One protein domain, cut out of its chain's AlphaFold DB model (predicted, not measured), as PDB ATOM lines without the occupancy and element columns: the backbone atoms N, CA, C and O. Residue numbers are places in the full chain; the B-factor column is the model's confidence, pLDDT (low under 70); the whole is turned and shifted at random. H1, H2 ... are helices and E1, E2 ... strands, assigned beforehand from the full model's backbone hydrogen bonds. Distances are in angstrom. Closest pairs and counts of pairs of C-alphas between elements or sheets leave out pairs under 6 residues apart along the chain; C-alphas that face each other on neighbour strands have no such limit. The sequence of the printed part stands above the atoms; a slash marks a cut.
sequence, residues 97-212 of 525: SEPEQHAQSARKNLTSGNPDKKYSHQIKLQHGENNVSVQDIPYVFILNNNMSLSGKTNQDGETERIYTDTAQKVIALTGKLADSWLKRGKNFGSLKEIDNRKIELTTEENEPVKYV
ATOM      1  N   SER A  97     192.398 165.844 170.569       37.84
ATOM      2  CA  SER A  97     192.898 164.711 169.803       37.84
ATOM      3  C   SER A  97     191.788 163.652 169.716       37.84
ATOM      4  O   SER A  97     191.050 163.449 170.684       37.84
ATOM      5  N   GLU A  98     191.604 162.985 168.571       38.50
ATOM      6  CA  GLU A  98     190.682 161.839 168.466       38.50
ATOM      7  C   GLU A  98     190.771 160.894 169.691       38.50
ATOM      8  O   GLU A  98     189.723 160.540 170.240       38.50
ATOM      9  N   PRO A  99     191.965 160.550 170.228       41.84
ATOM     10  CA  PRO A  99     192.071 159.788 171.474       41.84
ATOM     11  C   PRO A  99     191.505 160.488 172.724       41.84
ATOM     12  O   PRO A  99     190.927 159.803 173.569       41.84
ATOM     13  N   GLU A 100     191.594 161.813 172.863       38.03
ATOM     14  CA  GLU A 100     190.967 162.564 173.964       38.03
ATOM     15  C   GLU A 100     189.448 162.669 173.819       38.03
ATOM     16  O   GLU A 100     188.743 162.509 174.816       38.03
ATOM     17  N   GLN A 101     188.913 162.856 172.610       42.12
ATOM     18  CA  GLN A 101     187.462 162.842 172.381       42.12
ATOM     19  C   GLN A 101     186.868 161.442 172.598       42.12
ATOM     20  O   GLN A 101     185.804 161.304 173.217       42.12
ATOM     21  N   HIS A 102     187.575 160.388 172.177       46.97
ATOM     22  CA  HIS A 102     187.219 159.002 172.482       46.97
ATOM     23  C   HIS A 102     187.325 158.701 173.983       46.97
ATOM     24  O   HIS A 102     186.426 158.062 174.531       46.97
ATOM     25  N   ALA A 103     188.355 159.193 174.681       45.88
ATOM     26  CA  ALA A 103     188.506 159.027 176.126       45.88
ATOM     27  C   ALA A 103     187.462 159.819 176.932       45.88
ATOM     28  O   ALA A 103     186.945 159.305 177.923       45.88
ATOM     29  N   GLN A 104     187.102 161.035 176.510       53.03
ATOM     30  CA  GLN A 104     186.038 161.837 177.123       53.03
ATOM     31  C   GLN A 104     184.657 161.213 176.887       53.03
ATOM     32  O   GLN A 104     183.857 161.125 177.819       53.03
ATOM     33  N   SER A 105     184.392 160.699 175.683       52.28
ATOM     34  CA  SER A 105     183.155 159.971 175.369       52.28
ATOM     35  C   SER A 105     183.063 158.642 176.133       52.28
ATOM     36  O   SER A 105     182.011 158.307 176.677       52.28
ATOM     37  N   ALA A 106     184.174 157.910 176.255       55.44
ATOM     38  CA  ALA A 106     184.276 156.699 177.066       55.44
ATOM     39  C   ALA A 106     184.078 156.974 178.563       55.44
ATOM     40  O   ALA A 106     183.339 156.243 179.222       55.44
ATOM     41  N   ARG A 107     184.684 158.048 179.093       60.19
ATOM     42  CA  ARG A 107     184.468 158.511 180.471       60.19
ATOM     43  C   ARG A 107     182.999 158.828 180.713       60.19
ATOM     44  O   ARG A 107     182.421 158.277 181.640       60.19
ATOM     45  N   LYS A 108     182.375 159.627 179.839       58.84
ATOM     46  CA  LYS A 108     180.953 159.979 179.945       58.84
ATOM     47  C   LYS A 108     180.071 158.725 179.954       58.84
ATOM     48  O   LYS A 108     179.220 158.602 180.822       58.84
ATOM     49  N   ASN A 109     180.351 157.745 179.093       61.41
ATOM     50  CA  ASN A 109     179.643 156.461 179.079       61.41
ATOM     51  C   ASN A 109     179.832 155.611 180.351       61.41
ATOM     52  O   ASN A 109     178.981 154.768 180.632       61.41
ATOM     53  N   LEU A 110     180.931 155.775 181.091       65.69
ATOM     54  CA  LEU A 110     181.242 154.997 182.296       65.69
ATOM     55  C   LEU A 110     180.779 155.671 183.594       65.69
ATOM     56  O   LEU A 110     180.593 154.962 184.578       65.69
ATOM     57  N   THR A 111     180.601 156.995 183.614       60.94
ATOM     58  CA  THR A 111     180.374 157.766 184.855       60.94
ATOM     59  C   THR A 111     179.081 158.576 184.859       60.94
ATOM     60  O   THR A 111     178.622 158.978 185.927       60.94
ATOM     61  N   SER A 112     178.437 158.789 183.703       58.78
ATOM     62  CA  SER A 112     177.073 159.319 183.683       58.78
ATOM     63  C   SER A 112     176.102 158.200 184.048       58.78
ATOM     64  O   SER A 112     176.071 157.179 183.356       58.78
ATOM     65  N   GLY A 113     175.319 158.397 185.111       53.66
ATOM     66  CA  GLY A 113     174.211 157.522 185.492       53.66
ATOM     67  C   GLY A 113     173.174 157.471 184.374       53.66
ATOM     68  O   GLY A 113     172.229 158.256 184.346       53.66
ATOM     69  N   ASN A 114     173.394 156.587 183.406       50.53
ATOM     70  CA  ASN A 114     172.409 156.266 182.395       50.53
ATOM     71  C   ASN A 114     171.344 155.408 183.095       50.53
ATOM     72  O   ASN A 114     171.720 154.370 183.644       50.53
ATOM     73  N   PRO A 115     170.053 155.791 183.107       53.59
ATOM     74  CA  PRO A 115     168.999 155.014 183.768       53.59
ATOM     75  C   PRO A 115     168.897 153.554 183.285       53.59
ATOM     76  O   PRO A 115     168.317 152.728 183.984       53.59
ATOM     77  N   ASP A 116     169.513 153.223 182.146       61.16
ATOM     78  CA  ASP A 116     169.577 151.869 181.587       61.16
ATOM     79  C   ASP A 116     170.767 151.015 182.084       61.16
ATOM     80  O   ASP A 116     170.786 149.803 181.860       61.16
ATOM     81  N   LYS A 117     171.772 151.593 182.762       66.94
ATOM     82  CA  LYS A 117     172.941 150.839 183.259       66.94
ATOM     83  C   LYS A 117     172.712 150.337 184.680       66.94
ATOM     84  O   LYS A 117     172.839 151.078 185.649       66.94
ATOM     85  N   LYS A 118     172.405 149.042 184.792       82.62
ATOM     86  CA  LYS A 118     172.011 148.392 186.051       82.62
ATOM     87  C   LYS A 118     173.183 148.032 186.972       82.62
ATOM     88  O   LYS A 118     172.994 147.964 188.183       82.62
ATOM     89  N   TYR A 119     174.373 147.793 186.417       91.19
ATOM     90  CA  TYR A 119     175.537 147.322 187.171       91.19
ATOM     91  C   TYR A 119     176.507 148.466 187.431       91.19
ATOM     92  O   TYR A 119     176.877 149.198 186.514       91.19
ATOM     93  N   SER A 120     176.946 148.627 188.674       93.19
ATOM     94  CA  SER A 120     177.913 149.659 189.029       93.19
ATOM     95  C   SER A 120     178.832 149.235 190.165       93.19
ATOM     96  O   SER A 120     178.654 148.181 190.779       93.19
ATOM     97  N   HIS A 121     179.846 150.053 190.424       95.06
ATOM     98  CA  HIS A 121     180.652 149.965 191.634       95.06
ATOM     99  C   HIS A 121     181.288 151.322 191.947       95.06
ATOM    100  O   HIS A 121     181.566 152.115 191.047       95.06
ATOM    101  N   GLN A 122     181.548 151.579 193.222       95.94
ATOM    102  CA  GLN A 122     182.312 152.733 193.691       95.94
ATOM    103  C   GLN A 122     183.265 152.288 194.798       95.94
ATOM    104  O   GLN A 122     182.935 151.381 195.562       95.94
ATOM    105  N   ILE A 123     184.434 152.913 194.904       97.69
ATOM    106  CA  ILE A 123     185.326 152.715 196.046       97.69
ATOM    107  C   ILE A 123     185.204 153.914 196.977       97.69
ATOM    108  O   ILE A 123     185.167 155.059 196.528       97.69
ATOM    109  N   LYS A 124     185.185 153.639 198.281       97.50
ATOM    110  CA  LYS A 124     185.334 154.645 199.327       97.50
ATOM    111  C   LYS A 124     186.543 154.309 200.188       97.50
ATOM    112  O   LYS A 124     186.546 153.304 200.903       97.50
ATOM    113  N   LEU A 125     187.569 155.147 200.097       96.19
ATOM    114  CA  LEU A 125     188.716 155.111 200.988       96.19
ATOM    115  C   LEU A 125     188.279 155.597 202.368       96.19
ATOM    116  O   LEU A 125     187.721 156.682 202.505       96.19
ATOM    117  N   GLN A 126     188.536 154.790 203.388       92.06
ATOM    118  CA  GLN A 126     188.285 155.152 204.777       92.06
ATOM    119  C   GLN A 126     189.602 155.420 205.487       92.06
ATOM    120  O   GLN A 126     190.624 154.801 205.178       92.06
ATOM    121  N   HIS A 127     189.569 156.333 206.456       81.62
ATOM    122  CA  HIS A 127     190.680 156.505 207.381       81.62
ATOM    123  C   HIS A 127     191.026 155.155 208.018       81.62
ATOM    124  O   HIS A 127     190.133 154.369 208.341       81.62
ATOM    125  N   GLY A 128     192.323 154.890 208.167       75.12
ATOM    126  CA  GLY A 128     192.789 153.782 208.988       75.12
ATOM    127  C   GLY A 128     192.600 154.097 210.474       75.12
ATOM    128  O   GLY A 128     191.601 154.676 210.894       75.12
ATOM    129  N   GLU A 129     193.598 153.769 211.288       78.81
ATOM    130  CA  GLU A 129     193.573 154.082 212.726       78.81
ATOM    131  C   GLU A 129     193.603 155.593 213.018       78.81
ATOM    132  O   GLU A 129     193.045 156.046 214.015       78.81
ATOM    133  N   ASN A 130     194.247 156.372 212.144       85.44
ATOM    134  CA  ASN A 130     194.505 157.800 212.338       85.44
ATOM    135  C   ASN A 130     193.857 158.634 211.224       85.44
ATOM    136  O   ASN A 130     193.622 158.131 210.123       85.44
ATOM    137  N   ASN A 131     193.625 159.929 211.472       85.62
ATOM    138  CA  ASN A 131     192.912 160.813 210.546       85.62
ATOM    139  C   ASN A 131     193.822 161.320 209.413       85.62
ATOM    140  O   ASN A 131     194.134 162.506 209.287       85.62
ATOM    141  N   VAL A 132     194.293 160.394 208.579       90.25
ATOM    142  CA  VAL A 132     195.037 160.721 207.363       90.25
ATOM    143  C   VAL A 132     194.057 161.113 206.270       90.25
ATOM    144  O   VAL A 132     193.118 160.367 206.007       90.25
ATOM    145  N   SER A 133     194.298 162.238 205.593       89.81
ATOM    146  CA  SER A 133     193.460 162.666 204.467       89.81
ATOM    147  C   SER A 133     193.269 161.547 203.435       89.81
ATOM    148  O   SER A 133     194.243 160.959 202.954       89.81
ATOM    149  N   VAL A 134     192.004 161.299 203.094       93.44
ATOM    150  CA  VAL A 134     191.552 160.417 202.009       93.44
ATOM    151  C   VAL A 134     191.185 161.201 200.749       93.44
ATOM    152  O   VAL A 134     190.736 160.609 199.773       93.44
ATOM    153  N   GLN A 135     191.376 162.522 200.759       94.19
ATOM    154  CA  GLN A 135     191.117 163.398 199.624       94.19
ATOM    155  C   GLN A 135     192.284 163.381 198.635       94.19
ATOM    156  O   GLN A 135     193.448 163.271 199.029       94.19
ATOM    157  N   ASP A 136     191.960 163.562 197.355       94.94
ATOM    158  CA  ASP A 136     192.916 163.747 196.267       94.94
ATOM    159  C   ASP A 136     193.845 162.538 196.054       94.94
ATOM    160  O   ASP A 136     194.924 162.660 195.470       94.94
ATOM    161  N   ILE A 137     193.421 161.349 196.499       96.50
ATOM    162  CA  ILE A 137     194.167 160.104 196.330       96.50
ATOM    163  C   ILE A 137     193.916 159.577 194.915       96.50
ATOM    164  O   ILE A 137     192.753 159.383 194.541       96.50
ATOM    165  N   PRO A 138     194.968 159.342 194.112       97.12
ATOM    166  CA  PRO A 138     194.803 158.840 192.756       97.12
ATOM    167  C   PRO A 138     194.160 157.452 192.763       97.12
ATOM    168  O   PRO A 138     194.462 156.615 193.615       97.12
ATOM    169  N   TYR A 139     193.286 157.193 191.799       97.81
ATOM    170  CA  TYR A 139     192.712 155.871 191.571       97.81
ATOM    171  C   TYR A 139     192.606 155.562 190.079       97.81
ATOM    172  O   TYR A 139     192.541 156.465 189.239       97.81
ATOM    173  N   VAL A 140     192.557 154.270 189.758       96.75
ATOM    174  CA  VAL A 140     192.301 153.748 188.412       96.75
ATOM    175  C   VAL A 140     191.355 152.555 188.506       96.75
ATOM    176  O   VAL A 140     191.606 151.642 189.282       96.75
ATOM    177  N   PHE A 141     190.313 152.520 187.680       95.56
ATOM    178  CA  PHE A 141     189.555 151.312 187.357       95.56
ATOM    179  C   PHE A 141     189.991 150.798 185.986       95.56
ATOM    180  O   PHE A 141     189.933 151.544 185.012       95.56
ATOM    181  N   ILE A 142     190.398 149.535 185.904       92.31
ATOM    182  CA  ILE A 142     190.768 148.817 184.683       92.31
ATOM    183  C   ILE A 142     189.651 147.818 184.375       92.31
ATOM    184  O   ILE A 142     189.337 146.950 185.194       92.31
ATOM    185  N   LEU A 143     189.042 147.957 183.199       85.31
ATOM    186  CA  LEU A 143     187.928 147.131 182.733       85.31
ATOM    187  C   LEU A 143     188.403 146.098 181.696       85.31
ATOM    188  O   LEU A 143     189.460 146.258 181.088       85.31
ATOM    189  N   ASN A 144     187.591 145.065 181.446       77.50
ATOM    190  CA  ASN A 144     187.944 143.908 180.603       77.50
ATOM    191  C   ASN A 144     188.366 144.234 179.154       77.50
ATOM    192  O   ASN A 144     189.044 143.429 178.527       77.50
ATOM    193  N   ASN A 145     188.010 145.407 178.624       67.75
ATOM    194  CA  ASN A 145     188.353 145.825 177.257       67.75
ATOM    195  C   ASN A 145     189.633 146.686 177.195       67.75
ATOM    196  O   ASN A 145     189.774 147.498 176.284       67.75
ATOM    197  N   ASN A 146     190.515 146.603 178.200       66.19
ATOM    198  CA  ASN A 146     191.664 147.507 178.407       66.19
ATOM    199  C   ASN A 146     191.294 149.001 178.507       66.19
ATOM    200  O   ASN A 146     192.159 149.880 178.496       66.19
ATOM    201  N   MET A 147     190.005 149.305 178.652       80.81
ATOM    202  CA  MET A 147     189.545 150.638 179.008       80.81
ATOM    203  C   MET A 147     189.903 150.916 180.463       80.81
ATOM    204  O   MET A 147     189.860 150.024 181.312       80.81
ATOM    205  N   SER A 148     190.235 152.169 180.753       86.62
ATOM    206  CA  SER A 148     190.544 152.612 182.107       86.62
ATOM    207  C   SER A 148     189.878 153.940 182.422       86.62
ATOM    208  O   SER A 148     189.818 154.834 181.575       86.62
ATOM    209  N   LEU A 149     189.400 154.064 183.657       89.81
ATOM    210  CA  LEU A 149     188.951 155.319 184.242       89.81
ATOM    211  C   LEU A 149     189.915 155.689 185.362       89.81
ATOM    212  O   LEU A 149     190.041 154.940 186.324       89.81
ATOM    213  N   SER A 150     190.559 156.844 185.256       92.69
ATOM    214  CA  SER A 150     191.378 157.400 186.330       92.69
ATOM    215  C   SER A 150     190.765 158.669 186.899       92.69
ATOM    216  O   SER A 150     190.060 159.394 186.189       92.69
ATOM    217  N   GLY A 151     191.068 158.950 188.161       93.88
ATOM    218  CA  GLY A 151     190.653 160.166 188.844       93.88
ATOM    219  C   GLY A 151     191.350 160.315 190.189       93.88
ATOM    220  O   GLY A 151     192.329 159.625 190.483       93.88
ATOM    221  N   LYS A 152     190.834 161.232 191.001       96.44
ATOM    222  CA  LYS A 152     191.247 161.427 192.389       96.44
ATOM    223  C   LYS A 152     190.026 161.400 193.292       96.44
ATOM    224  O   LYS A 152     188.956 161.845 192.880       96.44
ATOM    225  N   THR A 153     190.172 160.855 194.491       96.69
ATOM    226  CA  THR A 153     189.073 160.789 195.455       96.69
ATOM    227  C   THR A 153     188.606 162.177 195.890       96.69
ATOM    228  O   THR A 153     189.401 163.115 195.996       96.69
ATOM    229  N   ASN A 154     187.309 162.307 196.170       94.81
ATOM    230  CA  ASN A 154     186.745 163.523 196.756       94.81
ATOM    231  C   ASN A 154     187.130 163.668 198.247       94.81
ATOM    232  O   ASN A 154     187.857 162.847 198.807       94.81
ATOM    233  N   GLN A 155     186.627 164.717 198.908       93.94
ATOM    234  CA  GLN A 155     186.880 164.985 200.334       93.94
ATOM    235  C   GLN A 155     186.452 163.842 201.275       93.94
ATOM    236  O   GLN A 155     187.028 163.686 202.348       93.94
ATOM    237  N   ASP A 156     185.481 163.029 200.853       93.62
ATOM    238  CA  ASP A 156     184.934 161.899 201.602       93.62
ATOM    239  C   ASP A 156     185.636 160.570 201.257       93.62
ATOM    240  O   ASP A 156     185.215 159.505 201.713       93.62
ATOM    241  N   GLY A 157     186.702 160.613 200.446       95.56
ATOM    242  CA  GLY A 157     187.466 159.438 200.024       95.56
ATOM    243  C   GLY A 157     186.812 158.636 198.901       95.56
ATOM    244  O   GLY A 157     187.227 157.512 198.623       95.56
ATOM    245  N   GLU A 158     185.786 159.177 198.253       97.19
ATOM    246  CA  GLU A 158     185.008 158.464 197.246       97.19
ATOM    247  C   GLU A 158     185.617 158.643 195.860       97.19
ATOM    248  O   GLU A 158     185.977 159.750 195.451       97.19
ATOM    249  N   THR A 159     185.705 157.544 195.117       96.75
ATOM    250  CA  THR A 159     185.979 157.578 193.681       96.75
ATOM    251  C   THR A 159     184.724 157.994 192.917       96.75
ATOM    252  O   THR A 159     183.607 157.897 193.433       96.75
ATOM    253  N   GLU A 160     184.865 158.354 191.642       93.88
ATOM    254  CA  GLU A 160     183.718 158.296 190.734       93.88
ATOM    255  C   GLU A 160     183.133 156.875 190.712       93.88
ATOM    256  O   GLU A 160     183.848 155.877 190.884       93.88
ATOM    257  N   ARG A 161     181.817 156.793 190.518       93.38
ATOM    258  CA  ARG A 161     181.113 155.528 190.329       93.38
ATOM    259  C   ARG A 161     181.238 155.094 188.875       93.38
ATOM    260  O   ARG A 161     181.000 155.887 187.966       93.38
ATOM    261  N   ILE A 162     181.588 153.829 188.672       91.69
ATOM    262  CA  ILE A 162     181.614 153.211 187.346       91.69
ATOM    263  C   ILE A 162     180.305 152.478 187.079       91.69
ATOM    264  O   ILE A 162     179.797 151.796 187.966       91.69
ATOM    265  N   TYR A 163     179.796 152.577 185.854       89.00
ATOM    266  CA  TYR A 163     178.573 151.926 185.386       89.00
ATOM    267  C   TYR A 163     178.841 151.046 184.165       89.00
ATOM    268  O   TYR A 163     179.584 151.415 183.251       89.00
ATOM    269  N   THR A 164     178.217 149.871 184.134       86.56
ATOM    270  CA  THR A 164     178.482 148.813 183.156       86.56
ATOM    271  C   THR A 164     177.175 148.158 182.716       86.56
ATOM    272  O   THR A 164     176.201 148.121 183.469       86.56
ATOM    273  N   ASP A 165     177.141 147.650 181.485       85.44
ATOM    274  CA  ASP A 165     175.901 147.113 180.901       85.44
ATOM    275  C   ASP A 165     175.570 145.719 181.459       85.44
ATOM    276  O   ASP A 165     174.409 145.361 181.636       85.44
ATOM    277  N   THR A 166     176.605 144.950 181.799       88.31
ATOM    278  CA  THR A 166     176.510 143.652 182.473       88.31
ATOM    279  C   THR A 166     177.417 143.635 183.696       88.31
ATOM    280  O   THR A 166     178.340 144.451 183.802       88.31
ATOM    281  N   ALA A 167     177.207 142.672 184.594       92.00
ATOM    282  CA  ALA A 167     178.178 142.371 185.637       92.00
ATOM    283  C   ALA A 167     179.531 142.048 184.989       92.00
ATOM    284  O   ALA A 167     179.623 141.178 184.117       92.00
ATOM    285  N   GLN A 168     180.577 142.769 185.383       91.00
ATOM    286  CA  GLN A 168     181.917 142.557 184.856       91.00
ATOM    287  C   GLN A 168     182.977 142.698 185.936       91.00
ATOM    288  O   GLN A 168     182.852 143.512 186.849       91.00
ATOM    289  N   LYS A 169     184.039 141.899 185.806       92.88
ATOM    290  CA  LYS A 169     185.232 142.039 186.635       92.88
ATOM    291  C   LYS A 169     185.931 143.360 186.327       92.88
ATOM    292  O   LYS A 169     186.048 143.756 185.170       92.88
ATOM    293  N   VAL A 170     186.393 144.017 187.380       92.62
ATOM    294  CA  VAL A 170     187.122 145.280 187.333       92.62
ATOM    295  C   VAL A 170     188.293 145.177 188.296       92.62
ATOM    296  O   VAL A 170     188.130 144.742 189.437       92.62
ATOM    297  N   ILE A 171     189.471 145.591 187.843       95.06
ATOM    298  CA  ILE A 171     190.630 145.772 188.713       95.06
ATOM    299  C   ILE A 171     190.682 147.244 189.093       95.06
ATOM    300  O   ILE A 171     190.741 148.105 188.223       95.06
ATOM    301  N   ALA A 172     190.673 147.539 190.383       96.31
ATOM    302  CA  ALA A 172     190.856 148.884 190.886       96.31
ATOM    303  C   ALA A 172     192.219 149.042 191.560       96.31
ATOM    304  O   ALA A 172     192.678 148.170 192.300       96.31
ATOM    305  N   LEU A 173     192.861 150.173 191.296       97.38
ATOM    306  CA  LEU A 173     194.134 150.595 191.861       97.38
ATOM    307  C   LEU A 173     193.902 151.903 192.619       97.38
ATOM    308  O   LEU A 173     193.130 152.748 192.162       97.38
ATOM    309  N   THR A 174     194.593 152.100 193.738       96.81
ATOM    310  CA  THR A 174     194.544 153.349 194.511       96.81
ATOM    311  C   THR A 174     195.943 153.779 194.943       96.81
ATOM    312  O   THR A 174     196.873 152.968 195.027       96.81
ATOM    313  N   GLY A 175     196.107 155.079 195.184       96.19
ATOM    314  CA  GLY A 175     197.353 155.677 195.634       96.19
ATOM    315  C   GLY A 175     198.524 155.364 194.723       96.19
ATOM    316  O   GLY A 175     198.448 155.553 193.512       96.19
ATOM    317  N   LYS A 176     199.603 154.844 195.317       95.88
ATOM    318  CA  LYS A 176     200.856 154.621 194.600       95.88
ATOM    319  C   LYS A 176     200.658 153.719 193.392       95.88
ATOM    320  O   LYS A 176     201.049 154.092 192.305       95.88
ATOM    321  N   LEU A 177     199.959 152.592 193.538       96.88
ATOM    322  CA  LEU A 177     199.801 151.664 192.416       96.88
ATOM    323  C   LEU A 177     199.031 152.295 191.240       96.88
ATOM    324  O   LEU A 177     199.340 152.009 190.090       96.88
ATOM    325  N   ALA A 178     198.060 153.170 191.526       96.94
ATOM    326  CA  ALA A 178     197.341 153.928 190.503       96.94
ATOM    327  C   ALA A 178     198.239 154.969 189.817       96.94
ATOM    328  O   ALA A 178     198.290 155.014 188.590       96.94
ATOM    329  N   ASP A 179     198.948 155.781 190.603       96.06
ATOM    330  CA  ASP A 179     199.847 156.829 190.106       96.06
ATOM    331  C   ASP A 179     200.977 156.247 189.244       96.06
ATOM    332  O   ASP A 179     201.187 156.659 188.105       96.06
ATOM    333  N   SER A 180     201.626 155.197 189.741       95.81
ATOM    334  CA  SER A 180     202.720 154.497 189.074       95.81
ATOM    335  C   SER A 180     202.306 153.830 187.765       95.81
ATOM    336  O   SER A 180     203.084 153.814 186.811       95.81
ATOM    337  N   TRP A 181     201.090 153.277 187.706       95.12
ATOM    338  CA  TRP A 181     200.535 152.673 186.491       95.12
ATOM    339  C   TRP A 181     200.219 153.733 185.427       95.12
ATOM    340  O   TRP A 181     200.447 153.513 184.235       95.12
ATOM    341  N   LEU A 182     199.734 154.909 185.848       93.75
ATOM    342  CA  LEU A 182     199.494 156.046 184.955       93.75
ATOM    343  C   LEU A 182     200.805 156.607 184.400       93.75
ATOM    344  O   LEU A 182     200.914 156.779 183.188       93.75
ATOM    345  N   LYS A 183     201.811 156.805 185.261       93.44
ATOM    346  CA  LYS A 183     203.155 157.255 184.867       93.44
ATOM    347  C   LYS A 183     203.850 156.298 183.900       93.44
ATOM    348  O   LYS A 183     204.693 156.729 183.135       93.44
ATOM    349  N   ARG A 184     203.473 155.019 183.877       93.38
ATOM    350  CA  ARG A 184     203.974 154.002 182.932       93.38
ATOM    351  C   ARG A 184     203.121 153.853 181.671       93.38
ATOM    352  O   ARG A 184     203.121 152.799 181.038       93.38
ATOM    353  N   GLY A 185     202.324 154.865 181.328       90.75
ATOM    354  CA  GLY A 185     201.500 154.827 180.122       90.75
ATOM    355  C   GLY A 185     200.465 153.701 180.145       90.75
ATOM    356  O   GLY A 185     200.236 153.063 179.121       90.75
ATOM    357  N   LYS A 186     199.830 153.465 181.305       91.81
ATOM    358  CA  LYS A 186     198.797 152.434 181.509       91.81
ATOM    359  C   LYS A 186     199.340 150.998 181.548       91.81
ATOM    360  O   LYS A 186     198.687 150.065 181.076       91.81
ATOM    361  N   ASN A 187     200.521 150.808 182.140       91.44
ATOM    362  CA  ASN A 187     201.178 149.507 182.274       91.44
ATOM    363  C   ASN A 187     201.719 149.290 183.696       91.44
ATOM    364  O   ASN A 187     202.086 150.234 184.390       91.44
ATOM    365  N   PHE A 188     201.768 148.035 184.139       92.12
ATOM    366  CA  PHE A 188     202.378 147.679 185.418       92.12
ATOM    367  C   PHE A 188     203.911 147.672 185.375       92.12
ATOM    368  O   PHE A 188     204.524 147.911 186.408       92.12
ATOM    369  N   GLY A 189     204.528 147.422 184.218       94.12
ATOM    370  CA  GLY A 189     205.984 147.394 184.069       94.12
ATOM    371  C   GLY A 189     206.664 146.504 185.113       94.12
ATOM    372  O   GLY A 189     206.214 145.384 185.372       94.12
ATOM    373  N   SER A 190     207.714 147.022 185.743       94.75
ATOM    374  CA  SER A 190     208.463 146.372 186.820       94.75
ATOM    375  C   SER A 190     207.882 146.589 188.224       94.75
ATOM    376  O   SER A 190     208.587 146.331 189.206       94.75
ATOM    377  N   LEU A 191     206.649 147.098 188.360       95.81
ATOM    378  CA  LEU A 191     206.059 147.373 189.672       95.81
ATOM    379  C   LEU A 191     205.969 146.116 190.532       95.81
ATOM    380  O   LEU A 191     205.608 145.026 190.080       95.81
ATOM    381  N   LYS A 192     206.269 146.282 191.818       95.00
ATOM    382  CA  LYS A 192     206.297 145.192 192.786       95.00
ATOM    383  C   LYS A 192     204.996 145.133 193.576       95.00
ATOM    384  O   LYS A 192     204.264 146.110 193.751       95.00
ATOM    385  N   GLU A 193     204.728 143.949 194.123       94.56
ATOM    386  CA  GLU A 193     203.637 143.726 195.082       94.56
ATOM    387  C   GLU A 193     202.227 143.990 194.502       94.56
ATOM    388  O   GLU A 193     201.293 144.229 195.264       94.56
ATOM    389  N   ILE A 194     202.062 143.927 193.171       95.81
ATOM    390  CA  ILE A 194     200.816 144.266 192.455       95.81
ATOM    391  C   ILE A 194     199.629 143.448 192.970       95.81
ATOM    392  O   ILE A 194     198.606 144.019 193.344       95.81
ATOM    393  N   ASP A 195     199.765 142.121 193.043       94.06
ATOM    394  CA  ASP A 195     198.668 141.237 193.454       94.06
ATOM    395  C   ASP A 195     198.207 141.480 194.896       94.06
ATOM    396  O   ASP A 195     197.037 141.278 195.204       94.06
ATOM    397  N   ASN A 196     199.094 141.982 195.760       90.81
ATOM    398  CA  ASN A 196     198.765 142.322 197.145       90.81
ATOM    399  C   ASN A 196     198.065 143.685 197.277       90.81
ATOM    400  O   ASN A 196     197.560 144.014 198.348       90.81
ATOM    401  N   ARG A 197     198.111 144.512 196.227       92.19
ATOM    402  CA  ARG A 197     197.713 145.928 196.249       92.19
ATOM    403  C   ARG A 197     196.527 146.225 195.331       92.19
ATOM    404  O   ARG A 197     195.850 147.231 195.531       92.19
ATOM    405  N   LYS A 198     196.280 145.385 194.323       95.00
ATOM    406  CA  LYS A 198     195.124 145.503 193.433       95.00
ATOM    407  C   LYS A 198     193.840 145.113 194.167       95.00
ATOM    408  O   LYS A 198     193.827 144.212 195.002       95.00
ATOM    409  N   ILE A 199     192.744 145.768 193.814       95.94
ATOM    410  CA  ILE A 199     191.420 145.488 194.360       95.94
ATOM    411  C   ILE A 199     190.595 144.867 193.239       95.94
ATOM    412  O   ILE A 199     190.265 145.532 192.260       95.94
ATOM    413  N   GLU A 200     190.267 143.585 193.359       94.69
ATOM    414  CA  GLU A 200     189.400 142.907 192.395       94.69
ATOM    415  C   GLU A 200     187.933 143.079 192.799       94.69
ATOM    416  O   GLU A 200     187.538 142.774 193.926       94.69
ATOM    417  N   LEU A 201     187.127 143.590 191.871       93.81
ATOM    418  CA  LEU A 201     185.707 143.868 192.052       93.81
ATOM    419  C   LEU A 201     184.909 143.237 190.916       93.81
ATOM    420  O   LEU A 201     185.429 142.991 189.829       93.81
ATOM    421  N   THR A 202     183.622 143.008 191.156       94.50
ATOM    422  CA  THR A 202     182.638 142.774 190.096       94.50
ATOM    423  C   THR A 202     181.599 143.884 190.193       94.50
ATOM    424  O   THR A 202     181.222 144.282 191.294       94.50
ATOM    425  N   THR A 203     181.193 144.464 189.067       92.88
ATOM    426  CA  THR A 203     180.090 145.432 189.069       92.88
ATOM    427  C   THR A 203     178.770 144.717 189.330       92.88
ATOM    428  O   THR A 203     178.507 143.654 188.766       92.88
ATOM    429  N   GLU A 204     177.944 145.283 190.206       93.81
ATOM    430  CA  GLU A 204     176.711 144.650 190.685       93.81
ATOM    431  C   GLU A 204     175.545 145.641 190.664       93.81
ATOM    432  O   GLU A 204     175.723 146.851 190.510       93.81
ATOM    433  N   GLU A 205     174.335 145.112 190.799       92.19
ATOM    434  CA  GLU A 205     173.122 145.917 190.926       92.19
ATOM    435  C   GLU A 205     173.051 146.604 192.299       92.19
ATOM    436  O   GLU A 205     173.746 146.216 193.236       92.19
ATOM    437  N   ASN A 206     172.152 147.583 192.446       90.25
ATOM    438  CA  ASN A 206     171.900 148.299 193.709       90.25
ATOM    439  C   ASN A 206     173.071 149.169 194.201       90.25
ATOM    440  O   ASN A 206     173.207 149.410 195.397       90.25
ATOM    441  N   GLU A 207     173.899 149.650 193.274       91.62
ATOM    442  CA  GLU A 207     174.924 150.665 193.536       91.62
ATOM    443  C   GLU A 207     175.902 150.335 194.682       91.62
ATOM    444  O   GLU A 207     176.135 151.164 195.570       91.62
ATOM    445  N   PRO A 208     176.567 149.163 194.651       95.38
ATOM    446  CA  PRO A 208     177.469 148.755 195.722       95.38
ATOM    447  C   PRO A 208     178.626 149.749 195.905       95.38
ATOM    448  O   PRO A 208     179.098 150.383 194.950       95.38
ATOM    449  N   VAL A 209     179.098 149.852 197.149       96.38
ATOM    450  CA  VAL A 209     180.292 150.611 197.540       96.38
ATOM    451  C   VAL A 209     181.274 149.655 198.210       96.38
ATOM    452  O   VAL A 209     180.950 149.034 199.224       96.38
ATOM    453  N   LYS A 210     182.494 149.563 197.678       96.56
ATOM    454  CA  LYS A 210     183.605 148.881 198.339       96.56
ATOM    455  C   LYS A 210     184.321 149.852 199.264       96.56
ATOM    456  O   LYS A 210     184.941 150.813 198.815       96.56
ATOM    457  N   TYR A 211     184.302 149.539 200.549       96.06
ATOM    458  CA  TYR A 211     185.122 150.226 201.536       96.06
ATOM    459  C   TYR A 211     186.535 149.646 201.542       96.06
ATOM    460  O   TYR A 211     186.716 148.423 201.555       96.06
ATOM    461  N   VAL A 212     187.527 150.529 201.501       94.19
ATOM    462  CA  VAL A 212     188.946 150.175 201.512       94.19
ATOM    463  C   VAL A 212     189.624 150.999 202.592       94.19
ATOM    464  O   VAL A 212     189.587 152.228 202.549       94.19
TER     465      VAL A 212
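Overview. This is residues 97 to 212 of the 525 residues of the protein "PAAR domain-containing protein" of Escherichia coli (UniProt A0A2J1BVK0). Two sheets lie face to face as a small sandwich, a four-stranded one of E3, E2, E5 and E6 and a smaller one of E4, E1 and E7, with the short helix H2 over the other face of the larger sheet. The longest helix, H1, passes by the side of the sandwich where E3 and E4 lie, and its residues 98 to 102 stick out, together with residue 97. The printed part has 116 residues with three named helices and seven named strands, in the order H1 E1 E2 E3 E4 E5 H2 H3 E6 E7. The larger sheet, in the order E3, E2, E5, E6, is antiparallel throughout, the smaller one, E4, E1, E7, is mixed, and the class is mixed, helices and strands. The whole is compact, with a radius of gyration of the C-alphas of 14.1 A, and spans 40 by 32 by 24 A.

Arrangement. The larger sheet runs E3, residues 148 to 152, E2, residues 138 to 143, E5, residues 169 to 174, and E6, residues 199 to 202; it is twisted, its C-alphas lying up to 4.5 A off the best plane. E2 and E3 form a hairpin, antiparallel, with N 141 and O 149 at 2.8 A, within hydrogen-bond range. E2 and E5 are antiparallel, with N 142 and O 171 at 2.7 A. E5 and E6 are antiparallel, with N 170 and O 201 at 2.8 A. The smaller sheet has E1, residues 119 to 126, as its inner strand, between the edge strands E4, residues 162 to 164, and E7, residues 209 to 212. The pairing of E1 is staggered: residues 119 to 121 pair with E4, antiparallel, with N 162 and O 121 at 2.9 A, and residues 122 to 125 pair with E7, parallel, with N 210 and O 122 at 2.8 A. The two sheets make a sandwich, two sheets face to face, the facing parts 9.1 A centre to centre and the strands at 21 degrees. H2, residues 176 to 183, is on the larger sheet at a height over the sheet of 7.8 A, its closest C-alphas to E2 being those of Ala 178 and Tyr 139, 5.1 A apart. It only just stands up from the sheet, rising 40.5 degrees. H1, residues 98 to 111, only grazes both sheets; its closest C-alphas are those of Leu 110 and Tyr 163 of E4, 5.1 A apart, and Arg 107 and Leu 149 of E3, 6.7 A apart. H3, residues 194 to 197, is close to but not clearly touching H2, with C-alphas 197 and 177 at 7.2 A. Every O i to N i+4 pair is within hydrogen-bond range in H1 and H2, and H3 is too short for such a pair.

Along the chain. H1 begins at C-alpha 98, (190.682, 161.839, 168.466), and measures 19.8 A to C-alpha 111. E1 is the longest strand, 23.1 A from C-alpha 119 at (175.537, 147.322, 187.171) to C-alpha 126. E2 measures 16.9 A, E3 13.6 A, E4 6.8 A and E5 16.6 A. H2 measures 10.3 A, H3 5.2 A and E6 10.1 A. E7 measures 9.5 A and ends at C-alpha 212, (188.946, 150.175, 201.512).

Size, cuts and confidence. The two C-alphas farthest apart are those of Glu 98 and Glu 129, 45.0 A. The printed part has no cut. The link from E1 to E2, 11 residues, is long. The mean pLDDT of the printed part is 85.0, with residues 97 to 117 and 145 to 146 under 70, and the mean of H1 is 52.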